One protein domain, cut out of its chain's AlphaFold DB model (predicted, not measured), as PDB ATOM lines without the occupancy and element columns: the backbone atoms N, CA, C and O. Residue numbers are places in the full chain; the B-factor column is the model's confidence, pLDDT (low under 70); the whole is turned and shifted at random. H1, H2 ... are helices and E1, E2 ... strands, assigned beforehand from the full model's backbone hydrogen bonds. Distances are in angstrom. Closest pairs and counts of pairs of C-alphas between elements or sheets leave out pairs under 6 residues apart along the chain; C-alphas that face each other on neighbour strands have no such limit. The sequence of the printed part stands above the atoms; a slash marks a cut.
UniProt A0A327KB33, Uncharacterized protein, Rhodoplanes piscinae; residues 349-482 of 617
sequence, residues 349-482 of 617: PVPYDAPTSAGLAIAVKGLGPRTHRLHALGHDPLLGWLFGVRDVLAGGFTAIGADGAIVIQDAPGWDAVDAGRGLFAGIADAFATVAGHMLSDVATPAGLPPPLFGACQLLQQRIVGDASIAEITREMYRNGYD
ATOM      1  N   PRO A 349     143.081 157.445 111.222       92.75
ATOM      2  CA  PRO A 349     142.123 156.541 110.611       92.75
ATOM      3  C   PRO A 349     141.590 157.165 109.313       92.75
ATOM      4  O   PRO A 349     141.393 158.380 109.234       92.75
ATOM      5  N   VAL A 350     141.320 156.335 108.307       93.94
ATOM      6  CA  VAL A 350     140.795 156.782 107.008       93.94
ATOM      7  C   VAL A 350     139.596 155.933 106.571       93.94
ATOM      8  O   VAL A 350     139.546 154.740 106.878       93.94
ATOM      9  N   PRO A 351     138.641 156.509 105.818       93.88
ATOM     10  CA  PRO A 351     137.423 155.810 105.398       93.88
ATOM     11  C   PRO A 351     137.654 154.742 104.321       93.88
ATOM     12  O   PRO A 351     136.819 153.861 104.118       93.88
ATOM     13  N   TYR A 352     138.798 154.794 103.639       93.62
ATOM     14  CA  TYR A 352     139.117 153.929 102.506       93.62
ATOM     15  C   TYR A 352     139.969 152.693 102.843       93.62
ATOM     16  O   TYR A 352     140.342 151.957 101.933       93.62
ATOM     17  N   ASP A 353     140.213 152.406 104.125       93.94
ATOM     18  CA  ASP A 353     141.049 151.280 104.591       93.94
ATOM     19  C   ASP A 353     140.275 149.946 104.735       93.94
ATOM     20  O   ASP A 353     140.578 149.080 105.556       93.94
ATOM     21  N   ALA A 354     139.202 149.759 103.959       91.94
ATOM     22  CA  ALA A 354     138.399 148.539 104.024       91.94
ATOM     23  C   ALA A 354     139.164 147.339 103.413       91.94
ATOM     24  O   ALA A 354     139.469 147.346 102.215       91.94
ATOM     25  N   PRO A 355     139.418 146.245 104.165       90.25
ATOM     26  CA  PRO A 355     140.243 145.135 103.679       90.25
ATOM     27  C   PRO A 355     139.515 144.239 102.668       90.25
ATOM     28  O   PRO A 355     140.149 143.478 101.936       90.25
ATOM     29  N   THR A 356     138.181 144.271 102.650       93.00
ATOM     30  CA  THR A 356     137.331 143.496 101.740       93.00
ATOM     31  C   THR A 356     136.068 144.282 101.409       93.00
ATOM     32  O   THR A 356     135.749 145.261 102.075       93.00
ATOM     33  N   SER A 357     135.304 143.805 100.427       92.19
ATOM     34  CA  SER A 357     133.991 144.381 100.109       92.19
ATOM     35  C   SER A 357     132.906 144.060 101.148       92.19
ATOM     36  O   SER A 357     131.773 144.507 100.994       92.19
ATOM     37  N   ALA A 358     133.210 143.268 102.184       85.00
ATOM     38  CA  ALA A 358     132.251 142.958 103.235       85.00
ATOM     39  C   ALA A 358     131.943 144.230 104.042       85.00
ATOM     40  O   ALA A 358     132.806 144.745 104.745       85.00
ATOM     41  N   GLY A 359     130.713 144.730 103.911       83.56
ATOM     42  CA  GLY A 359     130.245 145.958 104.557       83.56
ATOM     43  C   GLY A 359     130.112 147.156 103.616       83.56
ATOM     44  O   GLY A 359     129.409 148.095 103.965       83.56
ATOM     45  N   LEU A 360     130.701 147.114 102.416       90.94
ATOM     46  CA  LEU A 360     130.526 148.165 101.408       90.94
ATOM     47  C   LEU A 360     129.180 148.014 100.681       90.94
ATOM     48  O   LEU A 360     128.725 146.896 100.440       90.94
ATOM     49  N   ALA A 361     128.561 149.134 100.295       92.38
ATOM     50  CA  ALA A 361     127.287 149.131  99.566       92.38
ATOM     51  C   ALA A 361     127.428 148.533  98.154       92.38
ATOM     52  O   ALA A 361     126.573 147.782  97.684       92.38
ATOM     53  N   ILE A 362     128.540 148.847  97.494       93.56
ATOM     54  CA  ILE A 362     128.938 148.381  96.173       93.56
ATOM     55  C   ILE A 362     130.209 147.552  96.346       93.56
ATOM     56  O   ILE A 362     131.251 148.045  96.788       93.56
ATOM     57  N   ALA A 363     130.122 146.274  95.981       93.88
ATOM     58  CA  ALA A 363     131.263 145.376  96.027       93.88
ATOM     59  C   ALA A 363     132.304 145.755  94.965       93.88
ATOM     60  O   ALA A 363     131.988 145.899  93.784       93.88
ATOM     61  N   VAL A 364     133.566 145.855  95.378       94.88
ATOM     62  CA  VAL A 364     134.701 146.142  94.500       94.88
ATOM     63  C   VAL A 364     135.396 144.836  94.138       94.88
ATOM     64  O   VAL A 364     135.931 144.118  94.991       94.88
ATOM     65  N   LYS A 365     135.403 144.506  92.846       94.50
ATOM     66  CA  LYS A 365     136.028 143.279  92.350       94.50
ATOM     67  C   LYS A 365     137.538 143.306  92.591       94.50
ATOM     68  O   LYS A 365     138.208 144.269  92.242       94.50
ATOM     69  N   GLY A 366     138.092 142.228  93.142       90.81
ATOM     70  CA  GLY A 366     139.531 142.121  93.420       90.81
ATOM     71  C   GLY A 366     139.990 142.793  94.719       90.81
ATOM     72  O   GLY A 366     141.146 142.604  95.104       90.81
ATOM     73  N   LEU A 367     139.101 143.497  95.429       93.75
ATOM     74  CA  LEU A 367     139.372 144.030  96.761       93.75
ATOM     75  C   LEU A 367     139.530 142.879  97.766       93.75
ATOM     76  O   LEU A 367     138.642 142.038  97.915       93.75
ATOM     77  N   GLY A 368     140.670 142.830  98.447       92.69
ATOM     78  CA  GLY A 368     140.981 141.799  99.430       92.69
ATOM     79  C   GLY A 368     142.189 142.176 100.291       92.69
ATOM     80  O   GLY A 368     142.887 143.142  99.976       92.69
ATOM     81  N   PRO A 369     142.524 141.398 101.338       90.19
ATOM     82  CA  PRO A 369     143.516 141.812 102.334       90.19
ATOM     83  C   PRO A 369     144.907 142.107 101.757       90.19
ATOM     84  O   PRO A 369     145.635 142.934 102.286       90.19
ATOM     85  N   ARG A 370     145.266 141.474 100.632       89.25
ATOM     86  CA  ARG A 370     146.552 141.678  99.939       89.25
ATOM     87  C   ARG A 370     146.510 142.702  98.801       89.25
ATOM     88  O   ARG A 370     147.541 142.954  98.191       89.25
ATOM     89  N   THR A 371     145.336 143.218  98.452       93.19
ATOM     90  CA  THR A 371     145.121 144.056  97.258       93.19
ATOM     91  C   THR A 371     144.287 145.303  97.531       93.19
ATOM     92  O   THR A 371     144.152 146.121  96.628       93.19
ATOM     93  N   HIS A 372     143.752 145.489  98.743       95.00
ATOM     94  CA  HIS A 372     142.924 146.651  99.076       95.00
ATOM     95  C   HIS A 372     143.661 147.966  98.824       95.00
ATOM     96  O   HIS A 372     143.134 148.797  98.098       95.00
ATOM     97  N   ARG A 373     144.925 148.080  99.246       95.44
ATOM     98  CA  ARG A 373     145.765 149.265  98.992       95.44
ATOM     99  C   ARG A 373     146.001 149.572  97.520       95.44
ATOM    100  O   ARG A 373     146.225 150.713  97.152       95.44
ATOM    101  N   LEU A 374     145.987 148.555  96.662       96.06
ATOM    102  CA  LEU A 374     146.111 148.769  95.223       96.06
ATOM    103  C   LEU A 374     144.803 149.296  94.624       96.06
ATOM    104  O   LEU A 374     144.830 150.143  93.738       96.06
ATOM    105  N   HIS A 375     143.670 148.743  95.062       96.62
ATOM    106  CA  HIS A 375     142.363 149.048  94.484       96.62
ATOM    107  C   HIS A 375     141.751 150.332  95.052       96.62
ATOM    108  O   HIS A 375     141.149 151.084  94.290       96.62
ATOM    109  N   ALA A 376     141.904 150.599  96.349       96.50
ATOM    110  CA  ALA A 376     141.486 151.842  96.988       96.50
ATOM    111  C   ALA A 376     142.509 152.946  96.684       96.50
ATOM    112  O   ALA A 376     143.663 152.888  97.112       96.50
ATOM    113  N   LEU A 377     142.084 153.964  95.929       96.12
ATOM    114  CA  LEU A 377     142.988 154.993  95.400       96.12
ATOM    115  C   LEU A 377     143.587 155.884  96.494       96.12
ATOM    116  O   LEU A 377     144.605 156.530  96.254       96.12
ATOM    117  N   GLY A 378     142.989 155.893  97.688       93.69
ATOM    118  CA  GLY A 378     143.500 156.599  98.860       93.69
ATOM    119  C   GLY A 378     144.888 156.140  99.323       93.69
ATOM    120  O   GLY A 378     145.604 156.941  99.917       93.69
ATOM    121  N   HIS A 379     145.315 154.912  99.000       95.50
ATOM    122  CA  HIS A 379     146.662 154.419  99.326       95.50
ATOM    123  C   HIS A 379     147.679 154.614  98.184       95.50
ATOM    124  O   HIS A 379     148.846 154.263  98.330       95.50
ATOM    125  N   ASP A 380     147.296 155.154  97.024       94.56
ATOM    126  CA  ASP A 380     148.265 155.407  95.951       94.56
ATOM    127  C   ASP A 380     149.142 156.626  96.307       94.56
ATOM    128  O   ASP A 380     148.589 157.697  96.560       94.56
ATOM    129  N   PRO A 381     150.487 156.538  96.279       90.06
ATOM    130  CA  PRO A 381     151.365 157.635  96.703       90.06
ATOM    131  C   PRO A 381     151.193 158.962  95.943       90.06
ATOM    132  O   PRO A 381     151.659 160.001  96.413       90.06
ATOM    133  N   LEU A 382     150.563 158.944  94.761       91.31
ATOM    134  CA  LEU A 382     150.206 160.151  94.016       91.31
ATOM    135  C   LEU A 382     148.703 160.411  94.039       91.31
ATOM    136  O   LEU A 382     148.284 161.536  94.306       91.31
ATOM    137  N   LEU A 383     147.887 159.397  93.746       92.62
ATOM    138  CA  LEU A 383     146.440 159.590  93.620       92.62
ATOM    139  C   LEU A 383     145.748 159.759  94.977       92.62
ATOM    140  O   LEU A 383     144.710 160.415  95.036       92.62
ATOM    141  N   GLY A 384     146.329 159.258  96.068       91.25
ATOM    142  CA  GLY A 384     145.766 159.376  97.411       91.25
ATOM    143  C   GLY A 384     145.716 160.812  97.933       91.25
ATOM    144  O   GLY A 384     144.793 161.162  98.660       91.25
ATOM    145  N   TRP A 385     146.592 161.706  97.464       92.50
ATOM    146  CA  TRP A 385     146.482 163.140  97.773       92.50
ATOM    147  C   TRP A 385     145.235 163.798  97.181       92.50
ATOM    148  O   TRP A 385     144.782 164.821  97.683       92.50
ATOM    149  N   LEU A 386     144.676 163.225  96.115       93.69
ATOM    150  CA  LEU A 386     143.434 163.696  95.513       93.69
ATOM    151  C   LEU A 386     142.237 162.902  96.041       93.69
ATOM    152  O   LEU A 386     141.308 163.474  96.602       93.69
ATOM    153  N   PHE A 387     142.255 161.584  95.845       94.94
ATOM    154  CA  PHE A 387     141.131 160.715  96.177       94.94
ATOM    155  C   PHE A 387     141.057 160.410  97.667       94.94
ATOM    156  O   PHE A 387     139.968 160.460  98.215       94.94
ATOM    157  N   GLY A 388     142.187 160.191  98.339       94.62
ATOM    158  CA  GLY A 388     142.212 159.981  99.788       94.62
ATOM    159  C   GLY A 388     141.772 161.224 100.559       94.62
ATOM    160  O   GLY A 388     140.926 161.122 101.440       94.62
ATOM    161  N   VAL A 389     142.251 162.417 100.182       92.44
ATOM    162  CA  VAL A 389     141.808 163.680 100.815       92.44
ATOM    163  C   VAL A 389     140.315 163.906 100.583       92.44
ATOM    164  O   VAL A 389     139.586 164.223 101.519       92.44
ATOM    165  N   ARG A 390     139.836 163.703  99.348       94.88
ATOM    166  CA  ARG A 390     138.403 163.758  99.028       94.88
ATOM    167  C   ARG A 390     137.605 162.783  99.892       94.88
ATOM    168  O   ARG A 390     136.584 163.175 100.443       94.88
ATOM    169  N   ASP A 391     138.047 161.536  99.977       95.56
ATOM    170  CA  ASP A 391     137.355 160.480 100.702       95.56
ATOM    171  C   ASP A 391     137.314 160.787 102.207       95.56
ATOM    172  O   ASP A 391     136.251 160.675 102.804       95.56
ATOM    173  N   VAL A 392     138.399 161.293 102.808       94.19
ATOM    174  CA  VAL A 392     138.401 161.773 104.206       94.19
ATOM    175  C   VAL A 392     137.404 162.915 104.411       94.19
ATOM    176  O   VAL A 392     136.640 162.893 105.369       94.19
ATOM    177  N   LEU A 393     137.371 163.898 103.508       91.81
ATOM    178  CA  LEU A 393     136.454 165.038 103.616       91.81
ATOM    179  C   LEU A 393     134.984 164.635 103.446       91.81
ATOM    180  O   LEU A 393     134.113 165.204 104.099       91.81
ATOM    181  N   ALA A 394     134.709 163.683 102.557       92.38
ATOM    182  CA  ALA A 394     133.357 163.259 102.213       92.38
ATOM    183  C   ALA A 394     132.843 162.077 103.053       92.38
ATOM    184  O   ALA A 394     131.678 161.725 102.908       92.38
ATOM    185  N   GLY A 395     133.687 161.445 103.877       93.06
ATOM    186  CA  GLY A 395     133.368 160.145 104.482       93.06
ATOM    187  C   GLY A 395     133.210 159.039 103.427       93.06
ATOM    188  O   GLY A 395     132.391 158.138 103.574       93.06
ATOM    189  N   GLY A 396     133.941 159.148 102.317       94.50
ATOM    190  CA  GLY A 396     133.776 158.331 101.119       94.50
ATOM    191  C   GLY A 396     134.808 157.218 100.957       94.50
ATOM    192  O   GLY A 396     135.776 157.098 101.699       94.50
ATOM    193  N   PHE A 397     134.603 156.412  99.924       96.31
ATOM    194  CA  PHE A 397     135.481 155.338  99.491       96.31
ATOM    195  C   PHE A 397     135.565 155.350  97.963       96.31
ATOM    196  O   PHE A 397     134.572 155.075  97.276       96.31
ATOM    197  N   THR A 398     136.751 155.626  97.423       97.44
ATOM    198  CA  THR A 398     137.029 155.608  95.986       97.44
ATOM    199  C   THR A 398     138.000 154.484  95.619       97.44
ATOM    200  O   THR A 398     139.150 154.445  96.063       97.44
ATOM    201  N   ALA A 399     137.570 153.589  94.729       97.25
ATOM    202  CA  ALA A 399     138.380 152.470  94.261       97.25
ATOM    203  C   ALA A 399     138.194 152.158  92.776       97.25
ATOM    204  O   ALA A 399     137.195 152.519  92.157       97.25
ATOM    205  N   ILE A 400     139.158 151.430  92.215       97.12
ATOM    206  CA  ILE A 400     139.077 150.856  90.870       97.12
ATOM    207  C   ILE A 400     139.163 149.340  90.996       97.12
ATOM    208  O   ILE A 400     140.174 148.804  91.451       97.12
ATOM    209  N   GLY A 401     138.096 148.646  90.606       95.19
ATOM    210  CA  GLY A 401     138.028 147.190  90.624       95.19
ATOM    211  C   GLY A 401     138.991 146.539  89.632       95.19
ATOM    212  O   GLY A 401     139.471 147.155  88.683       95.19
ATOM    213  N   ALA A 402     139.259 145.249  89.824       93.31
ATOM    214  CA  ALA A 402     140.088 144.450  88.919       93.31
ATOM    215  C   ALA A 402     139.504 144.307  87.499       93.31
ATOM    216  O   ALA A 402     140.218 143.903  86.589       93.31
ATOM    217  N   ASP A 403     138.222 144.612  87.314       92.94
ATOM    218  CA  ASP A 403     137.528 144.740  86.027       92.94
ATOM    219  C   ASP A 403     137.599 146.152  85.421       92.94
ATOM    220  O   ASP A 403     137.048 146.382  84.347       92.94
ATOM    221  N   GLY A 404     138.265 147.097  86.087       93.06
ATOM    222  CA  GLY A 404     138.365 148.491  85.663       93.06
ATOM    223  C   GLY A 404     137.153 149.345  86.036       93.06
ATOM    224  O   GLY A 404     137.105 150.513  85.653       93.06
ATOM    225  N   ALA A 405     136.185 148.805  86.785       95.56
ATOM    226  CA  ALA A 405     135.045 149.578  87.260       95.56
ATOM    227  C   ALA A 405     135.493 150.594  88.322       95.56
ATOM    228  O   ALA A 405     136.090 150.223  89.334       95.56
ATOM    229  N   ILE A 406     135.188 151.874  88.100       96.62
ATOM    230  CA  ILE A 406     135.406 152.927  89.096       96.62
ATOM    231  C   ILE A 406     134.220 152.907  90.057       96.62
ATOM    232  O   ILE A 406     133.079 153.107  89.642       96.62
ATOM    233  N   VAL A 407     134.497 152.675  91.336       96.19
ATOM    234  CA  VAL A 407     133.503 152.655  92.408       96.19
ATOM    235  C   VAL A 407     133.767 153.836  93.328       96.19
ATOM    236  O   VAL A 407     134.861 153.978  93.870       96.19
ATOM    237  N   ILE A 408     132.753 154.678  93.485       96.31
ATOM    238  CA  ILE A 408     132.736 155.806  94.415       96.31
ATOM    239  C   ILE A 408     131.470 155.642  95.245       96.31
ATOM    240  O   ILE A 408     130.378 155.576  94.682       96.31
ATOM    241  N   GLN A 409     131.621 155.537  96.558       94.81
ATOM    242  CA  GLN A 409     130.518 155.291  97.484       94.81
ATOM    243  C   GLN A 409     130.825 155.869  98.864       94.81
ATOM    244  O   GLN A 409     131.973 156.208  99.139       94.81
ATOM    245  N   ASP A 410     129.821 155.932  99.731       93.88
ATOM    246  CA  ASP A 410     130.015 156.302 101.132       93.88
ATOM    247  C   ASP A 410     130.693 155.156 101.897       93.88
ATOM    248  O   ASP A 410     130.419 153.972 101.653       93.88
ATOM    249  N   ALA A 411     131.592 155.499 102.819       92.38
ATOM    250  CA  ALA A 411     132.253 154.528 103.674       92.38
ATOM    251  C   ALA A 411     131.395 154.253 104.927       92.38
ATOM    252  O   ALA A 411     131.011 155.184 105.637       92.38
ATOM    253  N   PRO A 412     131.088 152.983 105.250       87.69
ATOM    254  CA  PRO A 412     130.271 152.655 106.415       87.69
ATOM    255  C   PRO A 412     130.893 153.162 107.723       87.69
ATOM    256  O   PRO A 412     132.028 152.817 108.046       87.69
ATOM    257  N   GLY A 413     130.125 153.925 108.505       85.88
ATOM    258  CA  GLY A 413     130.573 154.459 109.797       85.88
ATOM    259  C   GLY A 413     131.437 155.717 109.704       85.88
ATOM    260  O   GLY A 413     132.051 156.089 110.703       85.88
ATOM    261  N   TRP A 414     131.480 156.358 108.534       90.56
ATOM    262  CA  TRP A 414     132.191 157.609 108.300       90.56
ATOM    263  C   TRP A 414     131.228 158.690 107.827       90.56
ATOM    264  O   TRP A 414     130.497 158.496 106.860       90.56
ATOM    265  N   ASP A 415     131.266 159.835 108.499       86.56
ATOM    266  CA  ASP A 415     130.496 161.014 108.123       86.56
ATOM    267  C   ASP A 415     131.400 162.031 107.417       86.56
ATOM    268  O   ASP A 415     132.605 162.109 107.678       86.56
ATOM    269  N   ALA A 416     130.811 162.832 106.530       84.19
ATOM    270  CA  ALA A 416     131.507 163.959 105.922       84.19
ATOM    271  C   ALA A 416     131.948 164.971 106.992       84.19
ATOM    272  O   ALA A 416     131.257 165.194 107.988       84.19
ATOM    273  N   VAL A 417     133.093 165.620 106.769       80.31
ATOM    274  CA  VAL A 417     133.634 166.612 107.704       80.31
ATOM    275  C   VAL A 417     132.654 167.778 107.853       80.31
ATOM    276  O   VAL A 417     132.246 168.398 106.869       80.31
ATOM    277  N   ASP A 418     132.303 168.094 109.104       71.56
ATOM    278  CA  ASP A 418     131.368 169.166 109.451       71.56
ATOM    279  C   ASP A 418     131.742 170.498 108.786       71.56
ATOM    280  O   ASP A 418     132.802 171.067 109.059       71.56
ATOM    281  N   ALA A 419     130.809 171.082 108.029       59.44
ATOM    282  CA  ALA A 419     130.976 172.393 107.390       59.44
ATOM    283  C   ALA A 419     131.216 173.556 108.384       59.44
ATOM    284  O   ALA A 419     131.614 174.648 107.980       59.44
ATOM    285  N   GLY A 420     130.969 173.335 109.684       58.69
ATOM    286  CA  GLY A 420     131.240 174.292 110.760       58.69
ATOM    287  C   GLY A 420     132.713 174.369 111.186       58.69
ATOM    288  O   GLY A 420     133.117 175.359 111.795       58.69
ATOM    289  N   ARG A 421     133.534 173.364 110.848       61.50
ATOM    290  CA  ARG A 421     134.997 173.437 110.959       61.50
ATOM    291  C   ARG A 421     135.486 174.106 109.682       61.50
ATOM    292  O   ARG A 421     135.286 173.568 108.602       61.50
ATOM    293  N   GLY A 422     136.041 175.315 109.774       70.81
ATOM    294  CA  GLY A 422     136.388 176.115 108.594       70.81
ATOM    295  C   GLY A 422     137.101 175.305 107.499       70.81
ATOM    296  O   GLY A 422     138.011 174.532 107.793       70.81
ATOM    297  N   LEU A 423     136.696 175.508 106.239       75.00
ATOM    298  CA  LEU A 423     137.101 174.703 105.075       75.00
ATOM    299  C   LEU A 423     138.612 174.417 105.008       75.00
ATOM    300  O   LEU A 423     139.020 173.290 104.751       75.00
ATOM    301  N   PHE A 424     139.446 175.425 105.267       78.31
ATOM    302  CA  PHE A 424     140.903 175.279 105.230       78.31
ATOM    303  C   PHE A 424     141.452 174.347 106.315       78.31
ATOM    304  O   PHE A 424     142.382 173.598 106.034       78.31
ATOM    305  N   ALA A 425     140.877 174.371 107.520       74.62
ATOM    306  CA  ALA A 425     141.283 173.484 108.608       74.62
ATOM    307  C   ALA A 425     140.897 172.035 108.292       74.62
ATOM    308  O   ALA A 425     141.740 171.154 108.380       74.62
ATOM    309  N   GLY A 426     139.671 171.807 107.802       79.62
ATOM    310  CA  GLY A 426     139.238 170.472 107.379       79.62
ATOM    311  C   GLY A 426     140.104 169.893 106.256       79.62
ATOM    312  O   GLY A 426     140.467 168.721 106.300       79.62
ATOM    313  N   ILE A 427     140.492 170.718 105.275       83.69
ATOM    314  CA  ILE A 427     141.411 170.300 104.208       83.69
ATOM    315  C   ILE A 427     142.797 169.971 104.779       83.69
ATOM    316  O   ILE A 427     143.325 168.905 104.476       83.69
ATOM    317  N   ALA A 428     143.387 170.850 105.596       79.69
ATOM    318  CA  ALA A 428     144.711 170.625 106.181       79.69
ATOM    319  C   ALA A 428     144.755 169.354 107.045       79.69
ATOM    320  O   ALA A 428     145.680 168.553 106.905       79.69
ATOM    321  N   ASP A 429     143.722 169.131 107.861       80.06
ATOM    322  CA  ASP A 429     143.569 167.917 108.660       80.06
ATOM    323  C   ASP A 429     143.464 166.685 107.759       80.06
ATOM    324  O   ASP A 429     144.183 165.716 107.973       80.06
ATOM    325  N   ALA A 430     142.659 166.734 106.692       85.44
ATOM    326  CA  ALA A 430     142.554 165.629 105.741       85.44
ATOM    327  C   ALA A 430     143.896 165.310 105.059       85.44
ATOM    328  O   ALA A 430     144.250 164.139 104.922       85.44
ATOM    329  N   PHE A 431     144.684 166.326 104.685       87.38
ATOM    330  CA  PHE A 431     146.049 166.127 104.187       87.38
ATOM    331  C   PHE A 431     146.943 165.450 105.234       87.38
ATOM    332  O   PHE A 431     147.653 164.502 104.897       87.38
ATOM    333  N   ALA A 432     146.896 165.893 106.493       79.00
ATOM    334  CA  ALA A 432     147.667 165.292 107.578       79.00
ATOM    335  C   ALA A 432     147.247 163.837 107.849       79.00
ATOM    336  O   ALA A 432     148.111 162.973 108.010       79.00
ATOM    337  N   THR A 433     145.945 163.541 107.826       83.19
ATOM    338  CA  THR A 433     145.403 162.188 107.989       83.19
ATOM    339  C   THR A 433     145.863 161.263 106.871       83.19
ATOM    340  O   THR A 433     146.388 160.187 107.150       83.19
ATOM    341  N   VAL A 434     145.745 161.687 105.611       87.44
ATOM    342  CA  VAL A 434     146.214 160.895 104.464       87.44
ATOM    343  C   VAL A 434     147.724 160.656 104.553       87.44
ATOM    344  O   VAL A 434     148.172 159.523 104.383       87.44
ATOM    345  N   ALA A 435     148.507 161.690 104.878       82.88
ATOM    346  CA  ALA A 435     149.958 161.585 105.027       82.88
ATOM    347  C   ALA A 435     150.358 160.590 106.128       82.88
ATOM    348  O   ALA A 435     151.205 159.723 105.910       82.88
ATOM    349  N   GLY A 436     149.737 160.711 107.304       80.44
ATOM    350  CA  GLY A 436     149.998 159.851 108.452       80.44
ATOM    351  C   GLY A 436     149.615 158.395 108.192       80.44
ATOM    352  O   GLY A 436     150.398 157.498 108.504       80.44
ATOM    353  N   HIS A 437     148.470 158.166 107.543       87.88
ATOM    354  CA  HIS A 437     148.011 156.830 107.170       87.88
ATOM    355  C   HIS A 437     148.925 156.171 106.123       87.88
ATOM    356  O   HIS A 437     149.349 155.022 106.280       87.88
ATOM    357  N   MET A 438     149.318 156.915 105.084       88.19
ATOM    358  CA  MET A 438     150.290 156.435 104.098       88.19
ATOM    359  C   MET A 438     151.634 156.092 104.745       88.19
ATOM    360  O   MET A 438     152.241 155.080 104.395       88.19
ATOM    361  N   LEU A 439     152.100 156.906 105.696       82.38
ATOM    362  CA  LEU A 439     153.361 156.665 106.392       82.38
ATOM    363  C   LEU A 439     153.342 155.333 107.156       82.38
ATOM    364  O   LEU A 439     154.310 154.580 107.049       82.38
ATOM    365  N   SER A 440     152.248 155.006 107.862       81.50
ATOM    366  CA  SER A 440     152.095 153.677 108.478       81.50
ATOM    367  C   SER A 440     152.173 152.562 107.441       81.50
ATOM    368  O   SER A 440     152.896 151.586 107.644       81.50
ATOM    369  N   ASP A 441     151.497 152.724 106.303       88.19
ATOM    370  CA  ASP A 441     151.423 151.698 105.268       88.19
ATOM    371  C   ASP A 441     152.771 151.388 104.604       88.19
ATOM    372  O   ASP A 441     153.012 150.227 104.254       88.19
ATOM    373  N   VAL A 442     153.673 152.370 104.460       84.00
ATOM    374  CA  VAL A 442     155.011 152.168 103.862       84.00
ATOM    375  C   VAL A 442     155.796 151.077 104.592       84.00
ATOM    376  O   VAL A 442     156.443 150.248 103.948       84.00
ATOM    377  N   ALA A 443     155.734 151.056 105.923       76.12
ATOM    378  CA  ALA A 443     156.501 150.129 106.752       76.12
ATOM    379  C   ALA A 443     155.831 148.759 106.928       76.12
ATOM    380  O   ALA A 443     156.458 147.813 107.404       76.12
ATOM    381  N   THR A 444     154.576 148.602 106.500       83.38
ATOM    382  CA  THR A 444     153.892 147.306 106.583       83.38
ATOM    383  C   THR A 444     154.529 146.263 105.653       83.38
ATOM    384  O   THR A 444     155.183 146.612 104.664       83.38
ATOM    385  N   PRO A 445     154.317 144.955 105.893       82.31
ATOM    386  CA  PRO A 445     154.892 143.910 105.047       82.31
ATOM    387  C   PRO A 445     154.546 144.049 103.558       82.31
ATOM    388  O   PRO A 445     155.423 143.861 102.719       82.31
ATOM    389  N   ALA A 446     153.310 144.433 103.218       84.62
ATOM    390  CA  ALA A 446     152.899 144.633 101.825       84.62
ATOM    391  C   ALA A 446     153.328 145.993 101.239       84.62
ATOM    392  O   ALA A 446     153.473 146.099 100.024       84.62
ATOM    393  N   GLY A 447     153.564 147.009 102.081       91.19
ATOM    394  CA  GLY A 447     153.931 148.356 101.642       91.19
ATOM    395  C   GLY A 447     152.818 149.078 100.871       91.19
ATOM    396  O   GLY A 447     151.729 148.536 100.644       91.19
ATOM    397  N   LEU A 448     153.114 150.301 100.433       93.44
ATOM    398  CA  LEU A 448     152.272 151.045  99.494       93.44
ATOM    399  C   LEU A 448     152.457 150.539  98.055       93.44
ATOM    400  O   LEU A 448     153.561 150.104  97.700       93.44
ATOM    401  N   PRO A 449     151.418 150.612  97.203       95.38
ATOM    402  CA  PRO A 449     151.579 150.354  95.780       95.38
ATOM    403  C   PRO A 449     152.540 151.373  95.147       95.38
ATOM    404  O   PRO A 449     152.684 152.496  95.642       95.38
ATOM    405  N   PRO A 450     153.198 151.021  94.033       94.81
ATOM    406  CA  PRO A 450     153.912 152.002  93.235       94.81
ATOM    407  C   PRO A 450     152.977 153.132  92.774       94.81
ATOM    408  O   PRO A 450     151.793 152.883  92.531       94.81
ATOM    409  N   PRO A 451     153.494 154.356  92.594       92.81
ATOM    410  CA  PRO A 451     152.700 155.466  92.087       92.81
ATOM    411  C   PRO A 451     151.945 155.111  90.800       92.81
ATOM    412  O   PRO A 451     152.530 154.549  89.875       92.81
ATOM    413  N   LEU A 452     150.665 155.480  90.729       93.75
ATOM    414  CA  LEU A 452     149.762 155.246  89.592       93.75
ATOM    415  C   LEU A 452     149.401 153.779  89.313       93.75
ATOM    416  O   LEU A 452     148.629 153.530  88.382       93.75
ATOM    417  N   PHE A 453     149.873 152.801  90.094       93.94
ATOM    418  CA  PHE A 453     149.463 151.404  89.899       93.94
ATOM    419  C   PHE A 453     147.960 151.200  90.149       93.94
ATOM    420  O   PHE A 453     147.354 150.338  89.505       93.94
ATOM    421  N   GLY A 454     147.337 152.021  91.004       92.75
ATOM    422  CA  GLY A 454     145.879 152.037  91.150       92.75
ATOM    423  C   GLY A 454     145.177 152.466  89.855       92.75
ATOM    424  O   GLY A 454     144.248 151.806  89.396       92.75
ATOM    425  N   ALA A 455     145.684 153.501  89.174       94.19
ATOM    426  CA  ALA A 455     145.168 153.925  87.866       94.19
ATOM    427  C   ALA A 455     145.419 152.895  86.752       94.19
ATOM    428  O   ALA A 455     144.604 152.784  85.833       94.19
ATOM    429  N   CYS A 456     146.501 152.113  86.827       92.88
ATOM    430  CA  CYS A 456     146.755 151.020  85.884       92.88
ATOM    431  C   CYS A 456     145.636 149.968  85.879       92.88
ATOM    432  O   CYS A 456     145.481 149.278  84.874       92.88
ATOM    433  N   GLN A 457     144.804 149.891  86.925       93.56
ATOM    434  CA  GLN A 457     143.630 149.014  86.946       93.56
ATOM    435  C   GLN A 457     142.554 149.412  85.915       93.56
ATOM    436  O   GLN A 457     141.689 148.605  85.597       93.56
ATOM    437  N   LEU A 458     142.619 150.606  85.313       93.62
ATOM    438  CA  LEU A 458     141.767 150.988  84.172       93.62
ATOM    439  C   LEU A 458     142.232 150.369  82.846       93.62
ATOM    440  O   LEU A 458     141.476 150.314  81.877       93.62
ATOM    441  N   LEU A 459     143.486 149.921  82.776       91.62
ATOM    442  CA  LEU A 459     144.116 149.439  81.550       91.62
ATOM    443  C   LEU A 459     143.851 147.940  81.371       91.62
ATOM    444  O   LEU A 459     144.736 147.097  81.521       91.62
ATOM    445  N   GLN A 460     142.600 147.632  81.036       87.44
ATOM    446  CA  GLN A 460     142.078 146.271  80.856       87.44
ATOM    447  C   GLN A 460     142.437 145.646  79.496       87.44
ATOM    448  O   GLN A 460     142.168 144.470  79.253       87.44
ATOM    449  N   GLN A 461     143.052 146.416  78.596       82.62
ATOM    450  CA  GLN A 461     143.499 145.915  77.299       82.62
ATOM    451  C   GLN A 461     144.645 144.911  77.474       82.62
ATOM    452  O   GLN A 461     145.613 145.174  78.194       82.62
ATOM    453  N   ARG A 462     144.530 143.761  76.801       77.88
ATOM    454  CA  ARG A 462     145.572 142.728  76.752       77.88
ATOM    455  C   ARG A 462     146.669 143.199  75.808       77.88
ATOM    456  O   ARG A 462     146.429 143.352  74.614       77.88
ATOM    457  N   ILE A 463     147.831 143.509  76.373       63.44
ATOM    458  CA  ILE A 463     148.957 144.107  75.639       63.44
ATOM    459  C   ILE A 463     150.181 143.183  75.675       63.44
ATOM    460  O   ILE A 463     150.972 143.189  74.736       63.44
ATOM    461  N   VAL A 464     150.335 142.358  76.719       61.03
ATOM    462  CA  VAL A 464     151.485 141.454  76.875       61.03
ATOM    463  C   VAL A 464     150.983 140.016  76.983       61.03
ATOM    464  O   VAL A 464     150.549 139.568  78.046       61.03
ATOM    465  N   GLY A 465     151.030 139.293  75.861       69.56
ATOM    466  CA  GLY A 465     150.421 137.965  75.748       69.56
ATOM    467  C   GLY A 465     148.922 138.033  76.040       69.56
ATOM    468  O   GLY A 465     148.227 138.911  75.530       69.56
ATOM    469  N   ASP A 466     148.446 137.148  76.913       76.38
ATOM    470  CA  ASP A 466     147.054 137.155  77.358       76.38
ATOM    471  C   ASP A 466     146.802 138.096  78.545       76.38
ATOM    472  O   ASP A 466     145.648 138.296  78.899       76.38
ATOM    473  N   ALA A 467     147.812 138.700  79.172       81.12
ATOM    474  CA  ALA A 467     147.601 139.513  80.370       81.12
ATOM    475  C   ALA A 467     147.343 140.998  80.048       81.12
ATOM    476  O   ALA A 467     147.969 141.592  79.159       81.12
ATOM    477  N   SER A 468     146.432 141.622  80.797       87.00
ATOM    478  CA  SER A 468     146.243 143.080  80.764       87.00
ATOM    479  C   SER A 468     147.284 143.813  81.616       87.00
ATOM    480  O   SER A 468     147.891 143.237  82.522       87.00
ATOM    481  N   ILE A 469     147.487 145.113  81.370       87.94
ATOM    482  CA  ILE A 469     148.370 145.933  82.222       87.94
ATOM    483  C   ILE A 469     147.846 145.960  83.666       87.94
ATOM    484  O   ILE A 469     148.640 145.891  84.609       87.94
ATOM    485  N   ALA A 470     146.523 146.009  83.851       90.62
ATOM    486  CA  ALA A 470     145.885 145.913  85.163       90.62
ATOM    487  C   ALA A 470     146.274 144.617  85.900       90.62
ATOM    488  O   ALA A 470     146.678 144.655  87.063       90.62
ATOM    489  N   GLU A 471     146.219 143.474  85.210       90.69
ATOM    490  CA  GLU A 471     146.599 142.173  85.770       90.69
ATOM    491  C   GLU A 471     148.086 142.111  86.118       90.69
ATOM    492  O   GLU A 471     148.427 141.721  87.233       90.69
ATOM    493  N   ILE A 472     148.959 142.553  85.209       89.62
ATOM    494  CA  ILE A 472     150.412 142.538  85.414       89.62
ATOM    495  C   ILE A 472     150.797 143.405  86.610       89.62
ATOM    496  O   ILE A 472     151.481 142.929  87.509       89.62
ATOM    497  N   THR A 473     150.336 144.655  86.663       92.12
ATOM    498  CA  THR A 473     150.667 145.586  87.759       92.12
ATOM    499  C   THR A 473     150.129 145.108  89.105       92.12
ATOM    500  O   THR A 473     150.817 145.211  90.124       92.12
ATOM    501  N   ARG A 474     148.937 144.499  89.118       92.62
ATOM    502  CA  ARG A 474     148.369 143.881  90.320       92.62
ATOM    503  C   ARG A 474     149.187 142.690  90.798       92.62
ATOM    504  O   ARG A 474     149.465 142.591  91.993       92.62
ATOM    505  N   GLU A 475     149.590 141.804  89.894       90.69
ATOM    506  CA  GLU A 475     150.435 140.665  90.246       90.69
ATOM    507  C   GLU A 475     151.839 141.109  90.664       90.69
ATOM    508  O   GLU A 475     152.376 140.574  91.633       90.69
ATOM    509  N   MET A 476     152.409 142.131  90.024       92.56
ATOM    510  CA  MET A 476     153.680 142.724  90.444       92.56
ATOM    511  C   MET A 476     153.608 143.207  91.898       92.56
ATOM    512  O   MET A 476     154.438 142.814  92.721       92.56
ATOM    513  N   TYR A 477     152.582 143.992  92.241       94.38
ATOM    514  CA  TYR A 477     152.392 144.492  93.605       94.38
ATOM    515  C   TYR A 477     152.204 143.354  94.620       94.38
ATOM    516  O   TYR A 477     152.892 143.307  95.642       94.38
ATOM    517  N   ARG A 478     151.348 142.366  94.315       91.50
ATOM    518  CA  ARG A 478     151.110 141.196  95.189       91.50
ATOM    519  C   ARG A 478     152.374 140.392  95.495       91.50
ATOM    520  O   ARG A 478     152.416 139.714  96.530       91.50
ATOM    521  N   ASN A 479     153.365 140.465  94.607       90.69
ATOM    522  CA  ASN A 479     154.648 139.774  94.690       90.69
ATOM    523  C   ASN A 479     155.809 140.705  95.082       90.69
ATOM    524  O   ASN A 479     156.965 140.420  94.787       90.69
ATOM    525  N   GLY A 480     155.512 141.796  95.796       89.31
ATOM    526  CA  GLY A 480     156.520 142.589  96.502       89.31
ATOM    527  C   GLY A 480     157.127 143.741  95.704       89.31
ATOM    528  O   GLY A 480     158.074 144.362  96.199       89.31
ATOM    529  N   TYR A 481     156.589 144.042  94.514       93.12
ATOM    530  CA  TYR A 481     156.891 145.259  93.756       93.12
ATOM    531  C   TYR A 481     156.116 146.448  94.348       93.12
ATOM    532  O   TYR A 481     155.107 146.903  93.811       93.12
ATOM    533  N   ASP A 482     156.557 146.892  95.520       93.25
ATOM    534  CA  ASP A 482     155.966 147.982  96.298       93.25
ATOM    535  C   ASP A 482     156.733 149.305  96.106       93.25
ATOM    536  O   ASP A 482     157.753 149.372  95.411       93.25
TER     537      ASP A 482
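This is residues 349 to 482 of the 617 residues of an uncharacterized protein of Rhodoplanes piscinae (UniProt A0A327KB33). A small two-stranded hairpin, E1 and E2, has H2 packed beside E1, and the long helix H3 crosses H2; H4 and H5 pack together elsewhere, with H1 near them, and E3 lies in a small turn at one far end. The 134 printed residues hold H1, H2, E1, E2, H3, H4, E3 and H5 in that order, five helices and three strands, the sheet antiparallel. The class is mixed, with 63 residues in named elements, under half. It is compact, radius of gyration of the C-alphas 14.8 A, yet elongated, spanning 54 by 30 by 22 A.

Look first at E1, residues 396 to 400, and E2, residues 406 to 410, an antiparallel hairpin at 164 degrees; N 397 and O 409 are 2.8 A apart, within hydrogen-bond range. The closest C-alphas of E1 and H2, residues 384 to 394, are Phe 397 and Asp 391, 5.6 A. H3, residues 423 to 443, touches H2 with residues 426 to 434 alone, a steep tilt of 54 degrees, opposite ways; closest C-alphas Ala 430 and Val 389, 5.3 A. H4, residues 453 to 456, touches H5, residues 469 to 478, closest C-alphas Cys 456 and Ala 470, 5.2 A. H1, residues 372 to 375, only just touches H4, with 3 pairs of C-alphas within 8 A, the closest those of Leu 374 and Gly 454, 5.2 A. E3, residues 462 to 464, pairs with no named strand, but is antiparallel to residues 467 to 468. H3 and H5 are apart. Every O i to N i+4 pair is within range in H5, 6 of 7 in H2 and 16 of 17 in H3; H1 and H4 are too short for one.

Find C-alpha 372 at (142.924, 146.651, 99.076), where H1 begins. H3 runs 31.4 A from C-alpha 423 at (137.101, 174.703, 105.075); H5 runs 14.1 A, H2 13.9 A.

The C-alphas of Gly 420 and Gly 465 are farthest apart, 54.0 A. The printed part has no cut; the link E2 to H3 is long. Residues 419 to 421 and 463 to 465 have pLDDT under 70.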